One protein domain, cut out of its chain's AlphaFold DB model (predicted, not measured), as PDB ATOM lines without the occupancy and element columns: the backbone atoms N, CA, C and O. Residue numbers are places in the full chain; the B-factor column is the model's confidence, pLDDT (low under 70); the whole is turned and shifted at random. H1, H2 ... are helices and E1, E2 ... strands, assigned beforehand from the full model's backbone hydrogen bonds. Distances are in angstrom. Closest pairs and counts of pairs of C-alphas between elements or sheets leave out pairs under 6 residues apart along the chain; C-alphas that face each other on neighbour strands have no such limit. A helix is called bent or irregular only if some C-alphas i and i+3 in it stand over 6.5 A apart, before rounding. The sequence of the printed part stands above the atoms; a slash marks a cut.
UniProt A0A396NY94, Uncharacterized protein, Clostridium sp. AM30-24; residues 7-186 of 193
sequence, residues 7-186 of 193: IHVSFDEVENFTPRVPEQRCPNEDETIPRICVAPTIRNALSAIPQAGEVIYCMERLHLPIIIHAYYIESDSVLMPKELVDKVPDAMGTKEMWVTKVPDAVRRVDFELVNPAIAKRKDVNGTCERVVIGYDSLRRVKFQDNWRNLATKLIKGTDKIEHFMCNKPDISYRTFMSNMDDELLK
ATOM      1  N   ILE A   7      30.772 188.310 -32.660       97.44
ATOM      2  CA  ILE A   7      29.384 187.851 -32.623       97.44
ATOM      3  C   ILE A   7      29.242 186.832 -31.503       97.44
ATOM      4  O   ILE A   7      29.846 185.763 -31.568       97.44
ATOM      5  N   HIS A   8      28.425 187.152 -30.506       97.12
ATOM      6  CA  HIS A   8      27.922 186.185 -29.537       97.12
ATOM      7  C   HIS A   8      26.575 185.645 -30.024       97.12
ATOM      8  O   HIS A   8      25.765 186.398 -30.568       97.12
ATOM      9  N   VAL A   9      26.326 184.350 -29.847       96.88
ATOM     10  CA  VAL A   9      25.041 183.724 -30.173       96.88
ATOM     11  C   VAL A   9      24.539 182.978 -28.947       96.88
ATOM     12  O   VAL A   9      25.322 182.330 -28.259       96.88
ATOM     13  N   SER A  10      23.238 183.068 -28.690       96.62
ATOM     14  CA  SER A  10      22.577 182.400 -27.571       96.62
ATOM     15  C   SER A  10      21.173 181.931 -27.964       96.62
ATOM     16  O   SER A  10      20.535 182.536 -28.829       96.62
ATOM     17  N   PHE A  11      20.686 180.867 -27.321       97.38
ATOM     18  CA  PHE A  11      19.263 180.488 -27.339       97.38
ATOM     19  C   PHE A  11      18.450 181.218 -26.260       97.38
ATOM     20  O   PHE A  11      17.226 181.160 -26.271       97.38
ATOM     21  N   ASP A  12      19.143 181.881 -25.339       95.81
ATOM     22  CA  ASP A  12      18.603 182.687 -24.253       95.81
ATOM     23  C   ASP A  12      18.790 184.182 -24.555       95.81
ATOM     24  O   ASP A  12      19.799 184.595 -25.145       95.81
ATOM     25  N   GLU A  13      17.842 185.009 -24.120       95.00
ATOM     26  CA  GLU A  13      18.021 186.459 -24.115       95.00
ATOM     27  C   GLU A  13      19.115 186.843 -23.105       95.00
ATOM     28  O   GLU A  13      19.154 186.337 -21.985       95.00
ATOM     29  N   VAL A  14      20.034 187.721 -23.509       93.75
ATOM     30  CA  VAL A  14      21.144 188.193 -22.677       93.75
ATOM     31  C   VAL A  14      20.937 189.676 -22.429       93.75
ATOM     32  O   VAL A  14      21.072 190.490 -23.344       93.75
ATOM     33  N   GLU A  15      20.596 190.016 -21.190       88.44
ATOM     34  CA  GLU A  15      20.356 191.403 -20.785       88.44
ATOM     35  C   GLU A  15      21.666 192.173 -20.602       88.44
ATOM     36  O   GLU A  15      21.787 193.309 -21.052       88.44
ATOM     37  N   ASN A  16      22.662 191.540 -19.972       90.44
ATOM     38  CA  ASN A  16      23.920 192.177 -19.597       90.44
ATOM     39  C   ASN A  16      25.120 191.366 -20.086       90.44
ATOM     40  O   ASN A  16      25.273 190.188 -19.764       90.44
ATOM     41  N   PHE A  17      26.010 192.027 -20.823       94.56
ATOM     42  CA  PHE A  17      27.264 191.455 -21.306       94.56
ATOM     43  C   PHE A  17      28.412 191.774 -20.346       94.56
ATOM     44  O   PHE A  17      29.335 192.519 -20.669       94.56
ATOM     45  N   THR A  18      28.350 191.190 -19.150       95.12
ATOM     46  CA  THR A  18      29.458 191.227 -18.188       95.12
ATOM     47  C   THR A  18      30.283 189.946 -18.327       95.12
ATOM     48  O   THR A  18      29.717 188.858 -18.187       95.12
ATOM     49  N   PRO A  19      31.601 190.031 -18.597       95.75
ATOM     50  CA  PRO A  19      32.472 188.861 -18.636       95.75
ATOM     51  C   PRO A  19      32.368 188.033 -17.357       95.75
ATOM     52  O   PRO A  19      32.451 188.563 -16.250       95.75
ATOM     53  N   ARG A  20      32.207 186.721 -17.517       94.44
ATOM     54  CA  ARG A  20      32.100 185.757 -16.416       94.44
ATOM     55  C   ARG A  20      32.866 184.489 -16.749       94.44
ATOM     56  O   ARG A  20      33.099 184.211 -17.922       94.44
ATOM     57  N   VAL A  21      33.260 183.721 -15.739       92.12
ATOM     58  CA  VAL A  21      33.723 182.351 -15.984       92.12
ATOM     59  C   VAL A  21      32.481 181.526 -16.350       92.12
ATOM     60  O   VAL A  21      31.539 181.502 -15.553       92.12
ATOM     61  N   PRO A  22      32.404 180.910 -17.546       86.31
ATOM     62  CA  PRO A  22      31.242 180.115 -17.935       86.31
ATOM     63  C   PRO A  22      31.063 178.948 -16.971       86.31
ATOM     64  O   PRO A  22      32.041 178.289 -16.652       86.31
ATOM     65  N   GLU A  23      29.847 178.655 -16.517       83.12
ATOM     66  CA  GLU A  23      29.596 177.524 -15.607       83.12
ATOM     67  C   GLU A  23      29.771 176.169 -16.300       83.12
ATOM     68  O   GLU A  23      30.308 175.233 -15.714       83.12
ATOM     69  N   GLN A  24      29.344 176.086 -17.563       77.50
ATOM     70  CA  GLN A  24      29.533 174.925 -18.423       77.50
ATOM     71  C   GLN A  24      30.657 175.212 -19.409       77.50
ATOM     72  O   GLN A  24      30.607 176.207 -20.131       77.50
ATOM     73  N   ARG A  25      31.657 174.335 -19.406       80.44
ATOM     74  CA  ARG A  25      32.914 174.463 -20.143       80.44
ATOM     75  C   ARG A  25      33.279 173.114 -20.747       80.44
ATOM     76  O   ARG A  25      32.908 172.073 -20.195       80.44
ATOM     77  N   CYS A  26      34.007 173.118 -21.853       72.62
ATOM     78  CA  CYS A  26      34.614 171.904 -22.378       72.62
ATOM     79  C   CYS A  26      35.663 171.359 -21.386       72.62
ATOM     80  O   CYS A  26      36.286 172.133 -20.652       72.62
ATOM     81  N   PRO A  27      35.901 170.034 -21.341       76.69
ATOM     82  CA  PRO A  27      36.994 169.481 -20.550       76.69
ATOM     83  C   PRO A  27      38.326 170.150 -20.905       76.69
ATOM     84  O   PRO A  27      38.673 170.256 -22.081       76.69
ATOM     85  N   ASN A  28      39.079 170.561 -19.884       81.81
ATOM     86  CA  ASN A  28      40.352 171.290 -20.004       81.81
ATOM     87  C   ASN A  28      40.249 172.711 -20.588       81.81
ATOM     88  O   ASN A  28      41.273 173.298 -20.934       81.81
ATOM     89  N   GLU A  29      39.048 173.278 -20.701       84.25
ATOM     90  CA  GLU A  29      38.883 174.708 -20.959       84.25
ATOM     91  C   GLU A  29      39.226 175.516 -19.694       84.25
ATOM     92  O   GLU A  29      38.856 175.126 -18.584       84.25
ATOM     93  N   ASP A  30      39.922 176.645 -19.851       89.06
ATOM     94  CA  ASP A  30      40.342 177.502 -18.738       89.06
ATOM     95  C   ASP A  30      39.148 177.918 -17.871       89.06
ATOM     96  O   ASP A  30      38.116 178.371 -18.358       89.06
ATOM     97  N   GLU A  31      39.300 177.812 -16.559       90.50
ATOM     98  CA  GLU A  31      38.239 178.102 -15.593       90.50
ATOM     99  C   GLU A  31      38.500 179.355 -14.757       90.50
ATOM    100  O   GLU A  31      37.859 179.567 -13.731       90.50
ATOM    101  N   THR A  32      39.444 180.193 -15.184       92.38
ATOM    102  CA  THR A  32      39.928 181.314 -14.372       92.38
ATOM    103  C   THR A  32      39.629 182.671 -14.987       92.38
ATOM    104  O   THR A  32      39.424 183.633 -14.251       92.38
ATOM    105  N   ILE A  33      39.560 182.769 -16.317       93.69
ATOM    106  CA  ILE A  33      39.422 184.039 -17.031       93.69
ATOM    107  C   ILE A  33      37.942 184.351 -17.298       93.69
ATOM    108  O   ILE A  33      37.305 183.641 -18.087       93.69
ATOM    109  N   PRO A  34      37.384 185.437 -16.721       95.94
ATOM    110  CA  PRO A  34      36.053 185.913 -17.065       95.94
ATOM    111  C   PRO A  34      35.989 186.404 -18.510       95.94
ATOM    112  O   PRO A  34      36.869 187.130 -18.978       95.94
ATOM    113  N   ARG A  35      34.931 186.016 -19.223       95.25
ATOM    114  CA  ARG A  35      34.853 186.189 -20.674       95.25
ATOM    115  C   ARG A  35      33.431 186.214 -21.212       95.25
ATOM    116  O   ARG A  35      32.494 185.719 -20.588       95.25
ATOM    117  N   ILE A  36      33.304 186.766 -22.411       95.62
ATOM    118  CA  ILE A  36      32.183 186.555 -23.321       95.62
ATOM    119  C   ILE A  36      32.751 185.854 -24.552       95.62
ATOM    120  O   ILE A  36      33.624 186.399 -25.233       95.62
ATOM    121  N   CYS A  37      32.250 184.657 -24.842       94.38
ATOM    122  CA  CYS A  37      32.642 183.903 -26.026       94.38
ATOM    123  C   CYS A  37      32.004 184.534 -27.269       94.38
ATOM    124  O   CYS A  37      30.777 184.668 -27.357       94.38
ATOM    125  N   VAL A  38      32.840 184.934 -28.226       95.88
ATOM    126  CA  VAL A  38      32.431 185.541 -29.495       95.88
ATOM    127  C   VAL A  38      33.156 184.878 -30.660       95.88
ATOM    128  O   VAL A  38      34.208 184.267 -30.500       95.88
ATOM    129  N   ALA A  39      32.606 185.014 -31.861       95.56
ATOM    130  CA  ALA A  39      33.198 184.459 -33.069       95.56
ATOM    131  C   ALA A  39      32.984 185.389 -34.281       95.56
ATOM    132  O   ALA A  39      32.128 186.278 -34.237       95.56
ATOM    133  N   PRO A  40      33.712 185.200 -35.401       94.62
ATOM    134  CA  PRO A  40      33.613 186.088 -36.560       94.62
ATOM    135  C   PRO A  40      32.330 185.898 -37.378       94.62
ATOM    136  O   PRO A  40      31.984 186.747 -38.205       94.62
ATOM    137  N   THR A  41      31.633 184.775 -37.188       94.50
ATOM    138  CA  THR A  41      30.386 184.443 -37.886       94.50
ATOM    139  C   THR A  41      29.393 183.780 -36.934       94.50
ATOM    140  O   THR A  41      29.793 183.134 -35.970       94.50
ATOM    141  N   ILE A  42      28.096 183.881 -37.248       95.25
ATOM    142  CA  ILE A  42      27.031 183.187 -36.504       95.25
ATOM    143  C   ILE A  42      27.263 181.676 -36.491       95.25
ATOM    144  O   ILE A  42      27.104 181.052 -35.452       95.25
ATOM    145  N   ARG A  43      27.687 181.089 -37.619       92.94
ATOM    146  CA  ARG A  43      27.993 179.655 -37.702       92.94
ATOM    147  C   ARG A  43      29.078 179.260 -36.705       92.94
ATOM    148  O   ARG A  43      28.902 178.277 -36.003       92.94
ATOM    149  N   ASN A  44      30.163 180.033 -36.652       93.06
ATOM    150  CA  ASN A  44      31.269 179.796 -35.726       93.06
ATOM    151  C   ASN A  44      30.822 179.901 -34.261       93.06
ATOM    152  O   ASN A  44      31.139 179.022 -33.466       93.06
ATOM    153  N   ALA A  45      30.039 180.930 -33.931       94.25
ATOM    154  CA  ALA A  45      29.511 181.112 -32.583       94.25
ATOM    155  C   ALA A  45      28.543 179.982 -32.197       94.25
ATOM    156  O   ALA A  45      28.661 179.422 -31.118       94.25
ATOM    157  N   LEU A  46      27.640 179.586 -33.101       92.94
ATOM    158  CA  LEU A  46      26.688 178.497 -32.876       92.94
ATOM    159  C   LEU A  46      27.393 177.157 -32.627       92.94
ATOM    160  O   LEU A  46      26.970 176.406 -31.755       92.94
ATOM    161  N   SER A  47      28.473 176.865 -33.360       87.44
ATOM    162  CA  SER A  47      29.265 175.644 -33.152       87.44
ATOM    163  C   SER A  47      30.027 175.609 -31.825       87.44
ATOM    164  O   SER A  47      30.394 174.522 -31.401       87.44
ATOM    165  N   ALA A  48      30.252 176.760 -31.186       85.50
ATOM    166  CA  ALA A  48      30.918 176.853 -29.886       85.50
ATOM    167  C   ALA A  48      29.935 176.768 -28.702       85.50
ATOM    168  O   ALA A  48      30.356 176.692 -27.553       85.50
ATOM    169  N   ILE A  49      28.616 176.788 -28.946       89.75
ATOM    170  CA  ILE A  49      27.625 176.668 -27.870       89.75
ATOM    171  C   ILE A  49      27.567 175.205 -27.401       89.75
ATOM    172  O   ILE A  49      27.236 174.322 -28.203       89.75
ATOM    173  N   PRO A  50      27.781 174.927 -26.099       86.12
ATOM    174  CA  PRO A  50      27.702 173.568 -25.586       86.12
ATOM    175  C   PRO A  50      26.315 172.966 -25.826       86.12
ATOM    176  O   PRO A  50      25.297 173.568 -25.465       86.12
ATOM    177  N   GLN A  51      26.292 171.765 -26.412       89.88
ATOM    178  CA  GLN A  51      25.084 170.987 -26.718       89.88
ATOM    179  C   GLN A  51      24.099 171.670 -27.687       89.88
ATOM    180  O   GLN A  51      22.924 171.307 -27.726       89.88
ATOM    181  N   ALA A  52      24.551 172.622 -28.513       93.25
ATOM    182  CA  ALA A  52      23.680 173.312 -29.470       93.25
ATOM    183  C   ALA A  52      22.903 172.359 -30.391       93.25
ATOM    184  O   ALA A  52      21.731 172.594 -30.680       93.25
ATOM    185  N   GLY A  53      23.536 171.267 -30.835       93.94
ATOM    186  CA  GLY A  53      22.869 170.270 -31.671       93.94
ATOM    187  C   GLY A  53      21.761 169.508 -30.940       93.94
ATOM    188  O   GLY A  53      20.788 169.131 -31.582       93.94
ATOM    189  N   GLU A  54      21.857 169.318 -29.621       93.50
ATOM    190  CA  GLU A  54      20.779 168.695 -28.840       93.50
ATOM    191  C   GLU A  54      19.598 169.652 -28.678       93.50
ATOM    192  O   GLU A  54      18.453 169.270 -28.902       93.50
ATOM    193  N   VAL A  55      19.879 170.927 -28.395       95.81
ATOM    194  CA  VAL A  55      18.843 171.964 -28.292       95.81
ATOM    195  C   VAL A  55      18.054 172.073 -29.589       95.81
ATOM    196  O   VAL A  55      16.829 171.977 -29.571       95.81
ATOM    197  N   ILE A  56      18.750 172.218 -30.720       96.69
ATOM    198  CA  ILE A  56      18.102 172.342 -32.030       96.69
ATOM    199  C   ILE A  56      17.310 171.073 -32.351       96.69
ATOM    200  O   ILE A  56      16.167 171.177 -32.785       96.69
ATOM    201  N   TYR A  57      17.859 169.889 -32.064       94.50
ATOM    202  CA  TYR A  57      17.141 168.630 -32.249       94.50
ATOM    203  C   TYR A  57      15.820 168.596 -31.465       94.50
ATOM    204  O   TYR A  57      14.777 168.280 -32.037       94.50
ATOM    205  N   CYS A  58      15.829 168.953 -30.179       95.06
ATOM    206  CA  CYS A  58      14.611 168.995 -29.371       95.06
ATOM    207  C   CYS A  58      13.618 170.051 -29.886       95.06
ATOM    208  O   CYS A  58      12.420 169.775 -29.953       95.06
ATOM    209  N   MET A  59      14.096 171.226 -30.311       96.56
ATOM    210  CA  MET A  59      13.244 172.262 -30.909       96.56
ATOM    211  C   MET A  59      12.553 171.763 -32.188       96.56
ATOM    212  O   MET A  59      11.341 171.934 -32.319       96.56
ATOM    213  N   GLU A  60      13.278 171.083 -33.087       94.81
ATOM    214  CA  GLU A  60      12.699 170.484 -34.300       94.81
ATOM    215  C   GLU A  60      11.634 169.439 -33.962       94.81
ATOM    216  O   GLU A  60      10.548 169.437 -34.542       94.81
ATOM    217  N   ARG A  61      11.909 168.566 -32.986       93.00
ATOM    218  CA  ARG A  61      10.975 167.507 -32.570       93.00
ATOM    219  C   ARG A  61       9.696 168.048 -31.935       93.00
ATOM    220  O   ARG A  61       8.654 167.408 -32.061       93.00
ATOM    221  N   LEU A  62       9.771 169.211 -31.290       93.75
ATOM    222  CA  LEU A  62       8.620 169.938 -30.748       93.75
ATOM    223  C   LEU A  62       7.961 170.878 -31.770       93.75
ATOM    224  O   LEU A  62       6.991 171.551 -31.430       93.75
ATOM    225  N   HIS A  63       8.452 170.926 -33.013       94.06
ATOM    226  CA  HIS A  63       7.985 171.848 -34.052       94.06
ATOM    227  C   HIS A  63       8.025 173.319 -33.600       94.06
ATOM    228  O   HIS A  63       7.109 174.097 -33.878       94.06
ATOM    229  N   LEU A  64       9.073 173.691 -32.862       96.75
ATOM    230  CA  LEU A  64       9.322 175.061 -32.430       96.75
ATOM    231  C   LEU A  64      10.170 175.802 -33.472       96.75
ATOM    232  O   LEU A  64      11.050 175.195 -34.087       96.75
ATOM    233  N   PRO A  65       9.968 177.118 -33.650       97.19
ATOM    234  CA  PRO A  65      10.906 177.925 -34.418       97.19
ATOM    235  C   PRO A  65      12.267 177.943 -33.710       97.19
ATOM    236  O   PRO A  65      12.347 178.229 -32.516       97.19
ATOM    237  N   ILE A  66      13.345 177.669 -34.445       97.81
ATOM    238  CA  ILE A  66      14.707 177.662 -33.897       97.81
ATOM    239  C   ILE A  66      15.257 179.085 -33.932       97.81
ATOM    240  O   ILE A  66      15.889 179.492 -34.911       97.81
ATOM    241  N   ILE A  67      14.986 179.861 -32.884       98.19
ATOM    242  CA  ILE A  67      15.473 181.237 -32.786       98.19
ATOM    243  C   ILE A  67      16.853 181.259 -32.143       98.19
ATOM    244  O   ILE A  67      17.070 180.694 -31.072       98.19
ATOM    245  N   ILE A  68      17.774 181.964 -32.791       97.88
ATOM    246  CA  ILE A  68      19.070 182.328 -32.234       97.88
ATOM    247  C   ILE A  68      19.145 183.846 -32.056       97.88
ATOM    248  O   ILE A  68      18.839 184.622 -32.968       97.88
ATOM    249  N   HIS A  69      19.586 184.270 -30.878       98.25
ATOM    250  CA  HIS A  69      19.839 185.667 -30.554       98.25
ATOM    251  C   HIS A  69      21.295 185.977 -30.884       98.25
ATOM    252  O   HIS A  69      22.202 185.492 -30.207       98.25
ATOM    253  N   ALA A  70      21.533 186.749 -31.946       97.88
ATOM    254  CA  ALA A  70      22.875 187.156 -32.346       97.88
ATOM    255  C   ALA A  70      23.177 188.567 -31.836       97.88
ATOM    256  O   ALA A  70      22.491 189.532 -32.178       97.88
ATOM    257  N   TYR A  71      24.244 188.698 -31.061       98.12
ATOM    258  CA  TYR A  71      24.704 189.952 -30.481       98.12
ATOM    259  C   TYR A  71      26.004 190.362 -31.156       98.12
ATOM    260  O   TYR A  71      27.021 189.678 -31.056       98.12
ATOM    261  N   TYR A  72      25.951 191.478 -31.877       97.25
ATOM    262  CA  TYR A  72      27.113 192.109 -32.485       97.25
ATOM    263  C   TYR A  72      27.751 193.026 -31.448       97.25
ATOM    264  O   TYR A  72      27.102 193.962 -30.985       97.25
ATOM    265  N   ILE A  73      28.988 192.716 -31.085       96.50
ATOM    266  CA  ILE A  73      29.719 193.311 -29.971       96.50
ATOM    267  C   ILE A  73      30.837 194.210 -30.507       96.50
ATOM    268  O   ILE A  73      31.540 193.848 -31.454       96.50
ATOM    269  N   GLU A  74      31.007 195.368 -29.882       95.56
ATOM    270  CA  GLU A  74      32.147 196.265 -30.076       95.56
ATOM    271  C   GLU A  74      32.994 196.255 -28.800       95.56
ATOM    272  O   GLU A  74      32.477 196.490 -27.708       95.56
ATOM    273  N   SER A  75      34.272 195.895 -28.926       94.50
ATOM    274  CA  SER A  75      35.237 195.911 -27.822       94.50
ATOM    275  C   SER A  75      36.669 195.897 -28.356       94.50
ATOM    276  O   SER A  75      36.953 195.262 -29.375       94.50
ATOM    277  N   ASP A  76      37.572 196.562 -27.640       92.38
ATOM    278  CA  ASP A  76      39.022 196.512 -27.853       92.38
ATOM    279  C   ASP A  76      39.726 195.400 -27.051       92.38
ATOM    280  O   ASP A  76      40.852 195.008 -27.358       92.38
ATOM    281  N   SER A  77      39.052 194.864 -26.034       94.44
ATOM    282  CA  SER A  77      39.616 193.959 -25.035       94.44
ATOM    283  C   SER A  77      39.321 192.511 -25.419       94.44
ATOM    284  O   SER A  77      38.509 191.830 -24.786       94.44
ATOM    285  N   VAL A  78      39.966 192.065 -26.501       94.88
ATOM    286  CA  VAL A  78      39.710 190.773 -27.154       94.88
ATOM    287  C   VAL A  78      40.957 189.895 -27.154       94.88
ATOM    288  O   VAL A  78      42.003 190.309 -27.643       94.88
ATOM    289  N   LEU A  79      40.817 188.656 -26.682       94.56
ATOM    290  CA  LEU A  79      41.788 187.588 -26.910       94.56
ATOM    291  C   LEU A  79      41.429 186.844 -28.198       94.56
ATOM    292  O   LEU A  79      40.322 186.318 -28.346       94.56
ATOM    293  N   MET A  80      42.369 186.814 -29.135       93.56
ATOM    294  CA  MET A  80      42.223 186.177 -30.441       93.56
ATOM    295  C   MET A  80      42.443 184.659 -30.345       93.56
ATOM    296  O   MET A  80      43.099 184.201 -29.411       93.56
ATOM    297  N   PRO A  81      42.022 183.847 -31.339       91.44
ATOM    298  CA  PRO A  81      42.091 182.384 -31.228       91.44
ATOM    299  C   PRO A  81      43.508 181.855 -30.955       91.44
ATOM    300  O   PRO A  81      43.688 180.880 -30.236       91.44
ATOM    301  N   LYS A  82      44.534 182.541 -31.478       89.06
ATOM    302  CA  LYS A  82      45.948 182.208 -31.241       89.06
ATOM    303  C   LYS A  82      46.375 182.361 -29.777       89.06
ATOM    304  O   LYS A  82      47.282 181.667 -29.345       89.06
ATOM    305  N   GLU A  83      45.741 183.261 -29.035       90.06
ATOM    306  CA  GLU A  83      46.008 183.518 -27.612       90.06
ATOM    307  C   GLU A  83      45.225 182.558 -26.698       90.06
ATOM    308  O   GLU A  83      45.481 182.483 -25.489       90.06
ATOM    309  N   LEU A  84      44.276 181.818 -27.285       88.31
ATOM    310  CA  LEU A  84      43.394 180.864 -26.618       88.31
ATOM    311  C   LEU A  84      43.784 179.400 -26.844       88.31
ATOM    312  O   LEU A  84      43.159 178.536 -26.246       88.31
ATOM    313  N   VAL A  85      44.804 179.100 -27.656       84.38
ATOM    314  CA  VAL A  85      45.182 177.713 -28.010       84.38
ATOM    315  C   VAL A  85      45.433 176.844 -26.772       84.38
ATOM    316  O   VAL A  85      44.985 175.704 -26.731       84.38
ATOM    317  N   ASP A  86      46.071 177.404 -25.743       85.75
ATOM    318  CA  ASP A  86      46.355 176.696 -24.485       85.75
ATOM    319  C   ASP A  86      45.214 176.798 -23.455       85.75
ATOM    320  O   ASP A  86      45.337 176.300 -22.340       85.75
ATOM    321  N   LYS A  87      44.122 177.496 -23.793       84.75
ATOM    322  CA  LYS A  87      42.991 177.795 -22.895       84.75
ATOM    323  C   LYS A  87      41.690 177.142 -23.336       84.75
ATOM    324  O   LYS A  87      40.819 176.922 -22.504       84.75
ATOM    325  N   VAL A  88      41.535 176.874 -24.629       81.00
ATOM    326  CA  VAL A  88      40.348 176.259 -25.221       81.00
ATOM    327  C   VAL A  88      40.814 175.277 -26.296       81.00
ATOM    328  O   VAL A  88      41.368 175.716 -27.310       81.00
ATOM    329  N   PRO A  89      40.603 173.964 -26.111       75.75
ATOM    330  CA  PRO A  89      41.148 172.943 -27.009       75.75
ATOM    331  C   PRO A  89      40.770 173.108 -28.490       75.75
ATOM    332  O   PRO A  89      41.531 172.714 -29.373       75.75
ATOM    333  N   ASP A  90      39.608 173.693 -28.786       74.69
ATOM    334  CA  ASP A  90      39.057 173.841 -30.134       74.69
ATOM    335  C   ASP A  90      39.009 175.295 -30.644       74.69
ATOM    336  O   ASP A  90      38.480 175.534 -31.735       74.69
ATOM    337  N   ALA A  91      39.653 176.248 -29.946       79.00
ATOM    338  CA  ALA A  91      39.610 177.687 -30.259       79.00
ATOM    339  C   ALA A  91      39.881 178.005 -31.737       79.00
ATOM    340  O   ALA A  91      39.228 178.841 -32.363       79.00
ATOM    341  N   MET A  92      40.873 177.330 -32.324       84.50
ATOM    342  CA  MET A  92      41.281 177.541 -33.714       84.50
ATOM    343  C   MET A  92      40.252 177.008 -34.718       84.50
ATOM    344  O   MET A  92      40.080 177.598 -35.787       84.50
ATOM    345  N   GLY A  93      39.571 175.908 -34.384       78.31
ATOM    346  CA  GLY A  93      38.546 175.291 -35.226       78.31
ATOM    347  C   GLY A  93      37.239 176.079 -35.203       78.31
ATOM    348  O   GLY A  93      36.672 176.380 -36.258       78.31
ATOM    349  N   THR A  94      36.800 176.484 -34.011       80.50
ATOM    350  CA  THR A  94      35.599 177.308 -33.817       80.50
ATOM    351  C   THR A  94      35.836 178.772 -34.173       80.50
ATOM    352  O   THR A  94      34.881 179.483 -34.474       80.50
ATOM    353  N   LYS A  95      37.100 179.213 -34.239       90.69
ATOM    354  CA  LYS A  95      37.500 180.629 -34.314       90.69
ATOM    355  C   LYS A  95      36.970 181.427 -33.126       90.69
ATOM    356  O   LYS A  95      36.595 182.592 -33.288       90.69
ATOM    357  N   GLU A  96      36.910 180.779 -31.971       90.81
ATOM    358  CA  GLU A  96      36.492 181.400 -30.728       90.81
ATOM    359  C   GLU A  96      37.471 182.501 -30.322       90.81
ATOM    360  O   GLU A  96      38.689 182.392 -30.472       90.81
ATOM    361  N   MET A  97      36.897 183.596 -29.849       95.00
ATOM    362  CA  MET A  97      37.568 184.770 -29.320       95.00
ATOM    363  C   MET A  97      36.900 185.125 -27.998       95.00
ATOM    364  O   MET A  97      35.700 184.891 -27.827       95.00
ATOM    365  N   TRP A  98      37.647 185.731 -27.082       95.94
ATOM    366  CA  TRP A  98      37.119 186.118 -25.774       95.94
ATOM    367  C   TRP A  98      37.159 187.619 -25.597       95.94
ATOM    368  O   TRP A  98      38.229 188.218 -25.635       95.94
ATOM    369  N   VAL A  99      35.998 188.218 -25.344       96.75
ATOM    370  CA  VAL A  99      35.923 189.589 -24.838       96.75
ATOM    371  C   VAL A  99      36.047 189.534 -23.318       96.75
ATOM    372  O   VAL A  99      35.249 188.866 -22.661       96.75
ATOM    373  N   THR A 100      37.059 190.195 -22.760       96.69
ATOM    374  CA  THR A 100      37.432 190.081 -21.333       96.69
ATOM    375  C   THR A 100      37.009 191.280 -20.486       96.69
ATOM    376  O   THR A 100      37.173 191.270 -19.267       96.69
ATOM    377  N   LYS A 101      36.419 192.305 -21.111       96.44
ATOM    378  CA  LYS A 101      35.800 193.460 -20.442       96.44
ATOM    379  C   LYS A 101      34.359 193.657 -20.904       96.44
ATOM    380  O   LYS A 101      33.918 193.031 -21.862       96.44
ATOM    381  N   VAL A 102      33.616 194.508 -20.203       96.62
ATOM    382  CA  VAL A 102      32.282 194.929 -20.650       96.62
ATOM    383  C   VAL A 102      32.415 195.583 -22.037       96.62
ATOM    384  O   VAL A 102      33.281 196.447 -22.190       96.62
ATOM    385  N   PRO A 103      31.622 195.167 -23.042       95.75
ATOM    386  CA  PRO A 103      31.627 195.779 -24.367       95.75
ATOM    387  C   PRO A 103      31.297 197.271 -24.377       95.75
ATOM    388  O   PRO A 103      30.462 197.725 -23.598       95.75
ATOM    389  N   ASP A 104      31.856 197.992 -25.349       94.75
ATOM    390  CA  ASP A 104      31.540 199.403 -25.605       94.75
ATOM    391  C   ASP A 104      30.127 199.559 -26.178       94.75
ATOM    392  O   ASP A 104      29.395 200.493 -25.846       94.75
ATOM    393  N   ALA A 105      29.726 198.617 -27.037       95.19
ATOM    394  CA  ALA A 105      28.389 198.557 -27.605       95.19
ATOM    395  C   ALA A 105      27.966 197.118 -27.908       95.19
ATOM    396  O   ALA A 105      28.776 196.254 -28.258       95.19
ATOM    397  N   VAL A 106      26.658 196.874 -27.815       96.44
ATOM    398  CA  VAL A 106      26.037 195.599 -28.174       96.44
ATOM    399  C   VAL A 106      24.775 195.859 -28.985       96.44
ATOM    400  O   VAL A 106      23.906 196.630 -28.581       96.44
ATOM    401  N   ARG A 107      24.640 195.179 -30.125       96.38
ATOM    402  CA  ARG A 107      23.434 195.225 -30.958       96.38
ATOM    403  C   ARG A 107      22.889 193.826 -31.200       96.38
ATOM    404  O   ARG A 107      23.536 193.017 -31.865       96.38
ATOM    405  N   ARG A 108      21.668 193.567 -30.735       97.00
ATOM    406  CA  ARG A 108      20.961 192.300 -30.960       97.00
ATOM    407  C   ARG A 108      20.255 192.265 -32.316       97.00
ATOM    408  O   ARG A 108      19.650 193.246 -32.752       97.00
ATOM    409  N   VAL A 109      20.310 191.110 -32.972       97.62
ATOM    410  CA  VAL A 109      19.478 190.728 -34.115       97.62
ATOM    411  C   VAL A 109      19.077 189.272 -33.947       97.62
ATOM    412  O   VAL A 109      19.938 188.421 -33.738       97.62
ATOM    413  N   ASP A 110      17.792 188.986 -34.112       98.31
ATOM    414  CA  ASP A 110      17.292 187.619 -34.029       98.31
ATOM    415  C   ASP A 110      17.184 186.994 -35.417       98.31
ATOM    416  O   ASP A 110      16.761 187.631 -36.395       98.31
ATOM    417  N   PHE A 111      17.566 185.723 -35.485       98.31
ATOM    418  CA  PHE A 111      17.446 184.904 -36.679       98.31
ATOM    419  C   PHE A 111      16.728 183.606 -36.351       98.31
ATOM    420  O   PHE A 111      16.943 183.013 -35.301       98.31
ATOM    421  N   GLU A 112      15.921 183.146 -37.290       98.19
ATOM    422  CA  GLU A 112      15.434 181.779 -37.323       98.19
ATOM    423  C   GLU A 112      16.378 180.937 -38.183       98.19
ATOM    424  O   GLU A 112      16.722 181.317 -39.313       98.19
ATOM    425  N   LEU A 113      16.809 179.808 -37.631       97.38
ATOM    426  CA  LEU A 113      17.626 178.821 -38.321       97.38
ATOM    427  C   LEU A 113      16.718 177.945 -39.192       97.38
ATOM    428  O   LEU A 113      15.871 177.221 -38.675       97.38
ATOM    429  N   VAL A 114      16.887 178.014 -40.512       97.06
ATOM    430  CA  VAL A 114      16.049 177.271 -41.463       97.06
ATOM    431  C   VAL A 114      16.746 175.971 -41.854       97.06
ATOM    432  O   VAL A 114      17.881 176.012 -42.336       97.06
ATOM    433  N   ASN A 115      16.047 174.845 -41.674       95.31
ATOM    434  CA  ASN A 115      16.490 173.487 -42.015       95.31
ATOM    435  C   ASN A 115      17.912 173.176 -41.506       95.31
ATOM    436  O   ASN A 115      18.840 173.022 -42.309       95.31
ATOM    437  N   PRO A 116      18.138 173.144 -40.182       95.44
ATOM    438  CA  PRO A 116      19.435 172.762 -39.644       95.44
ATOM    439  C   PRO A 116      19.778 171.312 -40.002       95.44
ATOM    440  O   PRO A 116      18.946 170.413 -39.986       95.44
ATOM    441  N   ALA A 117      21.053 171.068 -40.281       93.69
ATOM    442  CA  ALA A 117      21.599 169.733 -40.453       93.69
ATOM    443  C   ALA A 117      22.370 169.349 -39.188       93.69
ATOM    444  O   ALA A 117      23.373 169.986 -38.841       93.69
ATOM    445  N   ILE A 118      21.908 168.294 -38.517       93.00
ATOM    446  CA  ILE A 118      22.488 167.784 -37.271       93.00
ATOM    447  C   ILE A 118      23.056 166.390 -37.523       93.00
ATOM    448  O   ILE A 118      22.374 165.511 -38.048       93.00
ATOM    449  N   ALA A 119      24.301 166.171 -37.108       90.56
ATOM    450  CA  ALA A 119      24.938 164.862 -37.147       90.56
ATOM    451  C   ALA A 119      25.202 164.349 -35.733       90.56
ATOM    452  O   ALA A 119      25.487 165.123 -34.822       90.56
ATOM    453  N   LYS A 120      25.152 163.026 -35.568       89.88
ATOM    454  CA  LYS A 120      25.647 162.365 -34.361       89.88
ATOM    455  C   LYS A 120      27.146 162.131 -34.499       89.88
ATOM    456  O   LYS A 120      27.579 161.528 -35.482       89.88
ATOM    457  N   ARG A 121      27.929 162.584 -33.527       83.62
ATOM    458  CA  ARG A 121      29.358 162.288 -33.406       83.62
ATOM    459  C   ARG A 121      29.597 161.521 -32.123       83.62
ATOM    460  O   ARG A 121      28.981 161.808 -31.108       83.62
ATOM    461  N   LYS A 122      30.468 160.521 -32.190       81.19
ATOM    462  CA  LYS A 122      30.961 159.851 -30.991       81.19
ATOM    463  C   LYS A 122      32.256 160.522 -30.576       81.19
ATOM    464  O   LYS A 122      33.150 160.655 -31.413       81.19
ATOM    465  N   ASP A 123      32.333 160.943 -29.323       69.94
ATOM    466  CA  ASP A 123      33.598 161.346 -28.729       69.94
ATOM    467  C   ASP A 123      34.514 160.120 -28.529       69.94
ATOM    468  O   ASP A 123      34.129 158.965 -28.758       69.94
ATOM    469  N   VAL A 124      35.751 160.373 -28.099       62.22
ATOM    470  CA  VAL A 124      36.754 159.331 -27.817       62.22
ATOM    471  C   VAL A 124      36.344 158.373 -26.689       62.22
ATOM    472  O   VAL A 124      36.890 157.277 -26.597       62.22
ATOM    473  N   ASN A 125      35.363 158.759 -25.869       65.88
ATOM    474  CA  ASN A 125      34.818 157.974 -24.763       65.88
ATOM    475  C   ASN A 125      33.554 157.191 -25.172       65.88
ATOM    476  O   ASN A 125      32.969 156.483 -24.354       65.88
ATOM    477  N   GLY A 126      33.127 157.291 -26.437       68.19
ATOM    478  CA  GLY A 126      31.932 156.640 -26.968       68.19
ATOM    479  C   GLY A 126      30.623 157.390 -26.707       68.19
ATOM    480  O   GLY A 126      29.569 156.914 -27.148       68.19
ATOM    481  N   THR A 127      30.665 158.555 -26.055       75.00
ATOM    482  CA  THR A 127      29.509 159.432 -25.849       75.00
ATOM    483  C   THR A 127      29.047 159.971 -27.191       75.00
ATOM    484  O   THR A 127      29.832 160.507 -27.969       75.00
ATOM    485  N   CYS A 128      27.761 159.814 -27.482       78.94
ATOM    486  CA  CYS A 128      27.176 160.262 -28.735       78.94
ATOM    487  C   CYS A 128      26.597 161.668 -28.557       78.94
ATOM    488  O   CYS A 128      25.546 161.818 -27.939       78.94
ATOM    489  N   GLU A 129      27.263 162.681 -29.098       84.44
ATOM    490  CA  GLU A 129      26.785 164.062 -29.111       84.44
ATOM    491  C   GLU A 129      26.124 164.418 -30.446       84.44
ATOM    492  O   GLU A 129      26.459 163.882 -31.508       84.44
ATOM    493  N   ARG A 130      25.180 165.360 -30.406       90.38
ATOM    494  CA  ARG A 130      24.623 165.989 -31.604       90.38
ATOM    495  C   ARG A 130      25.358 167.284 -31.898       90.38
ATOM    496  O   ARG A 130      25.403 168.182 -31.063       90.38
ATOM    497  N   VAL A 131      25.854 167.409 -33.123       88.75
ATOM    498  CA  VAL A 131      26.561 168.601 -33.600       88.75
ATOM    499  C   VAL A 131      25.858 169.221 -34.796       88.75
ATOM    500  O   VAL A 131      25.352 168.522 -35.679       88.75
ATOM    501  N   VAL A 132      25.864 170.550 -34.847       91.06
ATOM    502  CA  VAL A 132      25.342 171.317 -35.982       91.06
ATOM    503  C   VAL A 132      26.392 171.323 -37.089       91.06
ATOM    504  O   VAL A 132      27.472 171.885 -36.923       91.06
ATOM    505  N   ILE A 133      26.086 170.711 -38.233       90.81
ATOM    506  CA  ILE A 133      26.998 170.653 -39.391       90.81
ATOM    507  C   ILE A 133      26.594 171.621 -40.509       90.81
ATOM    508  O   ILE A 133      27.400 171.958 -41.379       90.81
ATOM    509  N   GLY A 134      25.365 172.131 -40.474       92.25
ATOM    510  CA  GLY A 134      24.875 173.081 -41.460       92.25
ATOM    511  C   GLY A 134      23.470 173.576 -41.171       92.25
ATOM    512  O   GLY A 134      22.861 173.211 -40.173       92.25
ATOM    513  N   TYR A 135      23.003 174.449 -42.051       95.69
ATOM    514  CA  TYR A 135      21.641 174.961 -42.146       95.69
ATOM    515  C   TYR A 135      21.501 175.617 -43.525       95.69
ATOM    516  O   TYR A 135      22.509 176.085 -44.073       95.69
ATOM    517  N   ASP A 136      20.287 175.676 -44.068       96.00
ATOM    518  CA  ASP A 136      20.039 176.242 -45.400       96.00
ATOM    519  C   ASP A 136      20.182 177.764 -45.397       96.00
ATOM    520  O   ASP A 136      20.832 178.353 -46.263       96.00
ATOM    521  N   SER A 137      19.570 178.430 -44.413       96.44
ATOM    522  CA  SER A 137      19.613 179.888 -44.317       96.44
ATOM    523  C   SER A 137      19.345 180.410 -42.906       96.44
ATOM    524  O   SER A 137      18.872 179.694 -42.025       96.44
ATOM    525  N   LEU A 138      19.672 181.690 -42.707       97.38
ATOM    526  CA  LEU A 138      19.298 182.471 -41.531       97.38
ATOM    527  C   LEU A 138      18.250 183.496 -41.946       97.38
ATOM    528  O   LEU A 138      18.558 184.448 -42.670       97.38
ATOM    529  N   ARG A 139      17.017 183.323 -41.474       97.94
ATOM    530  CA  ARG A 139      15.936 184.275 -41.727       97.94
ATOM    531  C   ARG A 139      15.900 185.299 -40.604       97.94
ATOM    532  O   ARG A 139      15.675 184.943 -39.455       97.94
ATOM    533  N   ARG A 140      16.111 186.579 -40.917       97.88
ATOM    534  CA  ARG A 140      15.958 187.649 -39.918       97.88
ATOM    535  C   ARG A 140      14.502 187.714 -39.463       97.88
ATOM    536  O   ARG A 140      13.601 187.775 -40.298       97.88
ATOM    537  N   VAL A 141      14.292 187.763 -38.154       97.88
ATOM    538  CA  VAL A 141      12.964 187.841 -37.537       97.88
ATOM    539  C   VAL A 141      12.880 189.018 -36.566       97.88
ATOM    540  O   VAL A 141      13.874 189.692 -36.281       97.88
ATOM    541  N   LYS A 142      11.663 189.313 -36.097       96.75
ATOM    542  CA  LYS A 142      11.460 190.221 -34.959       96.75
ATOM    543  C   LYS A 142      12.019 189.582 -33.688       96.75
ATOM    544  O   LYS A 142      12.198 188.365 -33.656       96.75
ATOM    545  N   PHE A 143      12.258 190.400 -32.664       94.62
ATOM    546  CA  PHE A 143      12.689 189.893 -31.367       94.62
ATOM    547  C   PHE A 143      11.690 188.881 -30.819       94.62
ATOM    548  O   PHE A 143      10.480 189.114 -30.851       94.62
ATOM    549  N   GLN A 144      12.221 187.747 -30.382       94.19
ATOM    550  CA  GLN A 144      11.467 186.626 -29.842       94.19
ATOM    551  C   GLN A 144      12.145 186.106 -28.578       94.19
ATOM    552  O   GLN A 144      13.310 186.397 -28.331       94.19
ATOM    553  N   ASP A 145      11.402 185.313 -27.818       95.75
ATOM    554  CA  ASP A 145      11.880 184.596 -26.643       95.75
ATOM    555  C   ASP A 145      11.550 183.112 -26.840       95.75
ATOM    556  O   ASP A 145      10.391 182.737 -27.055       95.75
ATOM    557  N   ASN A 146      12.572 182.262 -26.791       97.81
ATOM    558  CA  ASN A 146      12.409 180.823 -26.962       97.81
ATOM    559  C   ASN A 146      11.576 180.177 -25.841       97.81
ATOM    560  O   ASN A 146      10.811 179.248 -26.120       97.81
ATOM    561  N   TRP A 147      11.633 180.693 -24.607       97.31
ATOM    562  CA  TRP A 147      10.740 180.255 -23.531       97.31
ATOM    563  C   TRP A 147       9.286 180.568 -23.857       97.31
ATOM    564  O   TRP A 147       8.413 179.715 -23.694       97.31
ATOM    565  N   ARG A 148       9.020 181.765 -24.384       97.12
ATOM    566  CA  ARG A 148       7.674 182.170 -24.796       97.12
ATOM    567  C   ARG A 148       7.161 181.368 -25.987       97.12
ATOM    568  O   ARG A 148       5.984 181.003 -26.003       97.12
ATOM    569  N   ASN A 149       8.022 181.055 -26.955       97.06
ATOM    570  CA  ASN A 149       7.683 180.182 -28.081       97.06
ATOM    571  C   ASN A 149       7.274 178.784 -27.590       97.06
ATOM    572  O   ASN A 149       6.229 178.270 -27.992       97.06
ATOM    573  N   LEU A 150       8.040 178.210 -26.657       95.94
ATOM    574  CA  LEU A 150       7.708 176.941 -26.007       95.94
ATOM    575  C   LEU A 150       6.387 177.025 -25.226       95.94
ATOM    576  O   LEU A 150       5.521 176.165 -25.378       95.94
ATOM    577  N   ALA A 151       6.202 178.070 -24.419       95.88
ATOM    578  CA  ALA A 151       4.994 178.259 -23.622       95.88
ATOM    579  C   ALA A 151       3.748 178.376 -24.507       95.88
ATOM    580  O   ALA A 151       2.745 177.717 -24.254       95.88
ATOM    581  N   THR A 152       3.832 179.151 -25.588       95.44
ATOM    582  CA  THR A 152       2.737 179.337 -26.552       95.44
ATOM    583  C   THR A 152       2.378 178.034 -27.263       95.44
ATOM    584  O   THR A 152       1.210 177.794 -27.564       95.44
ATOM    585  N   LYS A 153       3.369 177.172 -27.513       93.25
ATOM    586  CA  LYS A 153       3.163 175.848 -28.107       93.25
ATOM    587  C   LYS A 153       2.450 174.890 -27.148       93.25
ATOM    588  O   LYS A 153       1.540 174.180 -27.566       93.25
ATOM    589  N   LEU A 154       2.846 174.872 -25.875       91.12
ATOM    590  CA  LEU A 154       2.401 173.862 -24.907       91.12
ATOM    591  C   LEU A 154       1.189 174.275 -24.057       91.12
ATOM    592  O   LEU A 154       0.494 173.413 -23.511       91.12
ATOM    593  N   ILE A 155       0.937 175.574 -23.899       93.31
ATOM    594  CA  ILE A 155      -0.047 176.115 -22.958       93.31
ATOM    595  C   ILE A 155      -1.158 176.829 -23.727       93.31
ATOM    596  O   ILE A 155      -0.917 177.720 -24.535       93.31
ATOM    597  N   LYS A 156      -2.413 176.477 -23.426       91.81
ATOM    598  CA  LYS A 156      -3.593 177.177 -23.955       91.81
ATOM    599  C   LYS A 156      -4.026 178.301 -23.011       91.81
ATOM    600  O   LYS A 156      -4.348 178.036 -21.852       91.81
ATOM    601  N   GLY A 157      -4.127 179.518 -23.549       94.19
ATOM    602  CA  GLY A 157      -4.649 180.707 -22.866       94.19
ATOM    603  C   GLY A 157      -3.555 181.675 -22.412       94.19
ATOM    604  O   GLY A 157      -2.622 181.279 -21.716       94.19
ATOM    605  N   THR A 158      -3.702 182.949 -22.783       95.00
ATOM    606  CA  THR A 158      -2.705 184.009 -22.561       95.00
ATOM    607  C   THR A 158      -2.326 184.170 -21.091       95.00
ATOM    608  O   THR A 158      -1.142 184.159 -20.778       95.00
ATOM    609  N   ASP A 159      -3.297 184.202 -20.174       96.62
ATOM    610  CA  ASP A 159      -3.022 184.388 -18.740       96.62
ATOM    611  C   ASP A 159      -2.136 183.276 -18.159       96.62
ATOM    612  O   ASP A 159      -1.285 183.519 -17.304       96.62
ATOM    613  N   LYS A 160      -2.293 182.042 -18.654       96.75
ATOM    614  CA  LYS A 160      -1.467 180.904 -18.231       96.75
ATOM    615  C   LYS A 160      -0.058 180.981 -18.805       96.75
ATOM    616  O   LYS A 160       0.884 180.581 -18.129       96.75
ATOM    617  N   ILE A 161       0.081 181.484 -20.032       96.94
ATOM    618  CA  ILE A 161       1.388 181.737 -20.643       96.94
ATOM    619  C   ILE A 161       2.118 182.821 -19.846       96.94
ATOM    620  O   ILE A 161       3.262 182.603 -19.466       96.94
ATOM    621  N   GLU A 162       1.467 183.940 -19.521       97.69
ATOM    622  CA  GLU A 162       2.095 184.994 -18.711       97.69
ATOM    623  C   GLU A 162       2.463 184.494 -17.313       97.69
ATOM    624  O   GLU A 162       3.581 184.720 -16.853       97.69
ATOM    625  N   HIS A 163       1.579 183.724 -16.670       96.94
ATOM    626  CA  HIS A 163       1.899 183.089 -15.397       96.94
ATOM    627  C   HIS A 163       3.128 182.177 -15.503       96.94
ATOM    628  O   HIS A 163       4.007 182.247 -14.646       96.94
ATOM    629  N   PHE A 164       3.227 181.357 -16.555       96.56
ATOM    630  CA  PHE A 164       4.419 180.547 -16.802       96.56
ATOM    631  C   PHE A 164       5.662 181.421 -16.983       96.56
ATOM    632  O   PHE A 164       6.674 181.149 -16.358       96.56
ATOM    633  N   MET A 165       5.597 182.490 -17.773       96.19
ATOM    634  CA  MET A 165       6.756 183.350 -18.028       96.19
ATOM    635  C   MET A 165       7.258 184.061 -16.766       96.19
ATOM    636  O   MET A 165       8.471 184.189 -16.577       96.19
ATOM    637  N   CYS A 166       6.346 184.457 -15.873       96.25
ATOM    638  CA  CYS A 166       6.683 185.013 -14.561       96.25
ATOM    639  C   CYS A 166       7.273 183.976 -13.592       96.25
ATOM    640  O   CYS A 166       8.006 184.359 -12.686       96.25
ATOM    641  N   ASN A 167       6.958 182.689 -13.766       95.31
ATOM    642  CA  ASN A 167       7.344 181.602 -12.856       95.31
ATOM    643  C   ASN A 167       8.199 180.530 -13.547       95.31
ATOM    644  O   ASN A 167       8.237 179.378 -13.105       95.31
ATOM    645  N   LYS A 168       8.840 180.875 -14.667       91.94
ATOM    646  CA  LYS A 168       9.629 179.919 -15.443       91.94
ATOM    647  C   LYS A 168      10.814 179.428 -14.598       91.94
ATOM    648  O   LYS A 168      11.286 180.175 -13.739       91.94
ATOM    649  N   PRO A 169      11.298 178.201 -14.837       89.25
ATOM    650  CA  PRO A 169      12.439 177.655 -14.112       89.25
ATOM    651  C   PRO A 169      13.652 178.594 -14.129       89.25
ATOM    652  O   PRO A 169      13.933 179.218 -15.153       89.25
ATOM    653  N   ASP A 170      14.399 178.638 -13.025       91.44
ATOM    654  CA  ASP A 170      15.671 179.370 -12.928       91.44
ATOM    655  C   ASP A 170      16.818 178.567 -13.565       91.44
ATOM    656  O   ASP A 170      17.779 178.148 -12.925       91.44
ATOM    657  N   ILE A 171      16.643 178.255 -14.847       91.69
ATOM    658  CA  ILE A 171      17.636 177.626 -15.712       91.69
ATOM    659  C   ILE A 171      17.539 178.249 -17.103       91.69
ATOM    660  O   ILE A 171      16.488 178.722 -17.535       91.69
ATOM    661  N   SER A 172      18.643 178.207 -17.837       93.19
ATOM    662  CA  SER A 172      18.675 178.651 -19.229       93.19
ATOM    663  C   SER A 172      17.811 177.742 -20.122       93.19
ATOM    664  O   SER A 172      17.742 176.530 -19.904       93.19
ATOM    665  N   TYR A 173      17.186 178.310 -21.155       95.62
ATOM    666  CA  TYR A 173      16.442 177.598 -22.195       95.62
ATOM    667  C   TYR A 173      17.306 176.524 -22.847       95.62
ATOM    668  O   TYR A 173      16.879 175.380 -22.991       95.62
ATOM    669  N   ARG A 174      18.555 176.867 -23.189       94.81
ATOM    670  CA  ARG A 174      19.532 175.905 -23.717       94.81
ATOM    671  C   ARG A 174      19.703 174.721 -22.761       94.81
ATOM    672  O   ARG A 174      19.614 173.584 -23.208       94.81
ATOM    673  N   THR A 175      19.907 174.981 -21.465       92.75
ATOM    674  CA  THR A 175      20.053 173.927 -20.445       92.75
ATOM    675  C   THR A 175      18.785 173.081 -20.321       92.75
ATOM    676  O   THR A 175      18.876 171.858 -20.266       92.75
ATOM    677  N   PHE A 176      17.603 173.700 -20.303       94.00
ATOM    678  CA  PHE A 176      16.330 172.979 -20.258       94.00
ATOM    679  C   PHE A 176      16.167 172.043 -21.462       94.00
ATOM    680  O   PHE A 176      15.872 170.862 -21.299       94.00
ATOM    681  N   MET A 177      16.409 172.557 -22.670       94.56
ATOM    682  CA  MET A 177      16.225 171.804 -23.909       94.56
ATOM    683  C   MET A 177      17.239 170.673 -24.079       94.56
ATOM    684  O   MET A 177      16.866 169.599 -24.545       94.56
ATOM    685  N   SER A 178      18.503 170.883 -23.700       91.38
ATOM    686  CA  SER A 178      19.546 169.860 -23.848       91.38
ATOM    687  C   SER A 178      19.444 168.716 -22.838       91.38
ATOM    688  O   SER A 178      20.026 167.659 -23.066       91.38
ATOM    689  N   ASN A 179      18.701 168.904 -21.744       89.62
ATOM    690  CA  ASN A 179      18.429 167.866 -20.744       89.62
ATOM    691  C   ASN A 179      17.064 167.184 -20.943       89.62
ATOM    692  O   ASN A 179      16.659 166.371 -20.115       89.62
ATOM    693  N   MET A 180      16.339 167.510 -22.017       87.81
ATOM    694  CA  MET A 180      15.067 166.863 -22.323       87.81
ATOM    695  C   MET A 180      15.322 165.446 -22.843       87.81
ATOM    696  O   MET A 180      15.829 165.265 -23.948       87.81
ATOM    697  N   ASP A 181      14.970 164.437 -22.047       82.12
ATOM    698  CA  ASP A 181      15.079 163.046 -22.478       82.12
ATOM    699  C   ASP A 181      13.997 162.660 -23.509       82.12
ATOM    700  O   ASP A 181      12.999 163.359 -23.730       82.12
ATOM    701  N   ASP A 182      14.196 161.509 -24.156       78.56
ATOM    702  CA  ASP A 182      13.282 160.993 -25.176       78.56
ATOM    703  C   ASP A 182      11.873 160.698 -24.627       78.56
ATOM    704  O   ASP A 182      10.909 160.698 -25.400       78.56
ATOM    705  N   GLU A 183      11.720 160.397 -23.334       81.44
ATOM    706  CA  GLU A 183      10.418 160.094 -22.728       81.44
ATOM    707  C   GLU A 183       9.603 161.367 -22.517       81.44
ATOM    708  O   GLU A 183       8.445 161.435 -22.942       81.44
ATOM    709  N   LEU A 184      10.224 162.397 -21.945       80.56
ATOM    710  CA  LEU A 184       9.655 163.722 -21.768       80.56
ATOM    711  C   LEU A 184       9.317 164.346 -23.123       80.56
ATOM    712  O   LEU A 184       8.205 164.845 -23.310       80.56
ATOM    713  N   LEU A 185      10.216 164.231 -24.102       82.31
ATOM    714  CA  LEU A 185       9.975 164.704 -25.462       82.31
ATOM    715  C   LEU A 185       8.757 164.004 -26.089       82.31
ATOM    716  O   LEU A 185       7.867 164.661 -26.633       82.31
ATOM    717  N   LYS A 186       8.651 162.672 -25.960       82.94
ATOM    718  CA  LYS A 186       7.471 161.912 -26.419       82.94
ATOM    719  C   LYS A 186       6.197 162.333 -25.691       82.94
ATOM    720  O   LYS A 186       5.146 162.413 -26.326       82.94
TER     721      LYS A 186
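What this domain is: This is residues 7 to 186 of the 193 residues of an uncharacterized protein of Clostridium sp. AM30-24 (UniProt A0A396NY94). A strongly twisted sheet of four strands, curled like part of a barrel, wraps round the short helix H1, and H2 packs on its two long bent strands E5 and E6. Towards one end of the longest axis lie H3 and a small sheet of two strands, E2 and E4; towards the other lies the helical hairpin H4 and H5, while H6 packs on H2. The printed part has 180 residues, with seven named helices and six named strands in the order E1 E2 H1 H2 E3 H3 E4 E5 E6 H4 H5 H6 H7. The large sheet runs E1, E3, E5, E6 and, like the small one, is antiparallel; the class is mixed, helices and strands. The whole is compact, with a radius of gyration of the C-alphas of 16.7 A and spans of 50 by 41 by 31 A.

How they stand to each other: E1, residues 7 to 10, is an edge strand, antiparallel to E3, residues 67 to 74, with N 8 and O 71 2.9 A apart. E3 is antiparallel to E5, residues 105 to 122, with N 70 and O 109 at 2.9 A. E5 and E6, residues 128 to 141, form a hairpin, with N 112 and O 139 at 2.8 A and N 121 and O 129 at 2.8 A. E5 bends by 87 degrees at residue 115 and E6 by 76 degrees at residue 136. The sheet curls round H1, residues 42 to 47; the closest C-alphas of H1 and E1 are those of Ala 45 and Val 9, 5.7 A apart. H2, residues 52 to 61, is on the sheet too, with the C-alphas of Gly 53 and Val 131 of E6 closest at 4.5 A. E2, residues 36 to 38, is antiparallel to E4, residues 97 to 99, with N 36 and O 99 at 2.9 A. H3, residues 91 to 94, only just touches H1, with 3 pairs of C-alphas within 8 A, the closest those of Thr 94 and Asn 44, 5.3 A. H6, residues 173 to 178, touches H2 about perpendicular at 85 degrees; the C-alphas of Ser 178 and Val 55 are closest at 5.0 A. H7, residues 182 to 186, is close to H2 but not clearly touching, with the C-alphas of Leu 185 and Cys 58 closest at 7.4 A. H4, residues 146 to 154, and H5, residues 158 to 166, form a helical hairpin at a steep tilt of 40 degrees, opposite ways, with the C-alphas of Ala 151 and Ile 161 closest at 5.8 A. Every O i to N i+4 pair is within hydrogen-bond range in H1, H2, H4, H5, H6 and H7; H3 is too short for one.

Where its parts are: E1 begins at C-alpha 7, (29.384, 187.851, -32.623). E3 is 22.6 A long, E5 38.9 A and E6 32.2 A; H2 is 14.3 A, and H4 and H5 are 12.4 A each. H7 ends at C-alpha 186, (7.471, 161.912, -26.419).

The domain as a whole: The C-alphas of Lys 82 and Gly 157 are the two farthest apart, 51.3 A. The printed part has no cut. The links E1 to E2 and E3 to H3 are long, with 25 and 16 residues. The mean pLDDT of the printed part is 91.6; residues 123 to 126 are under 70.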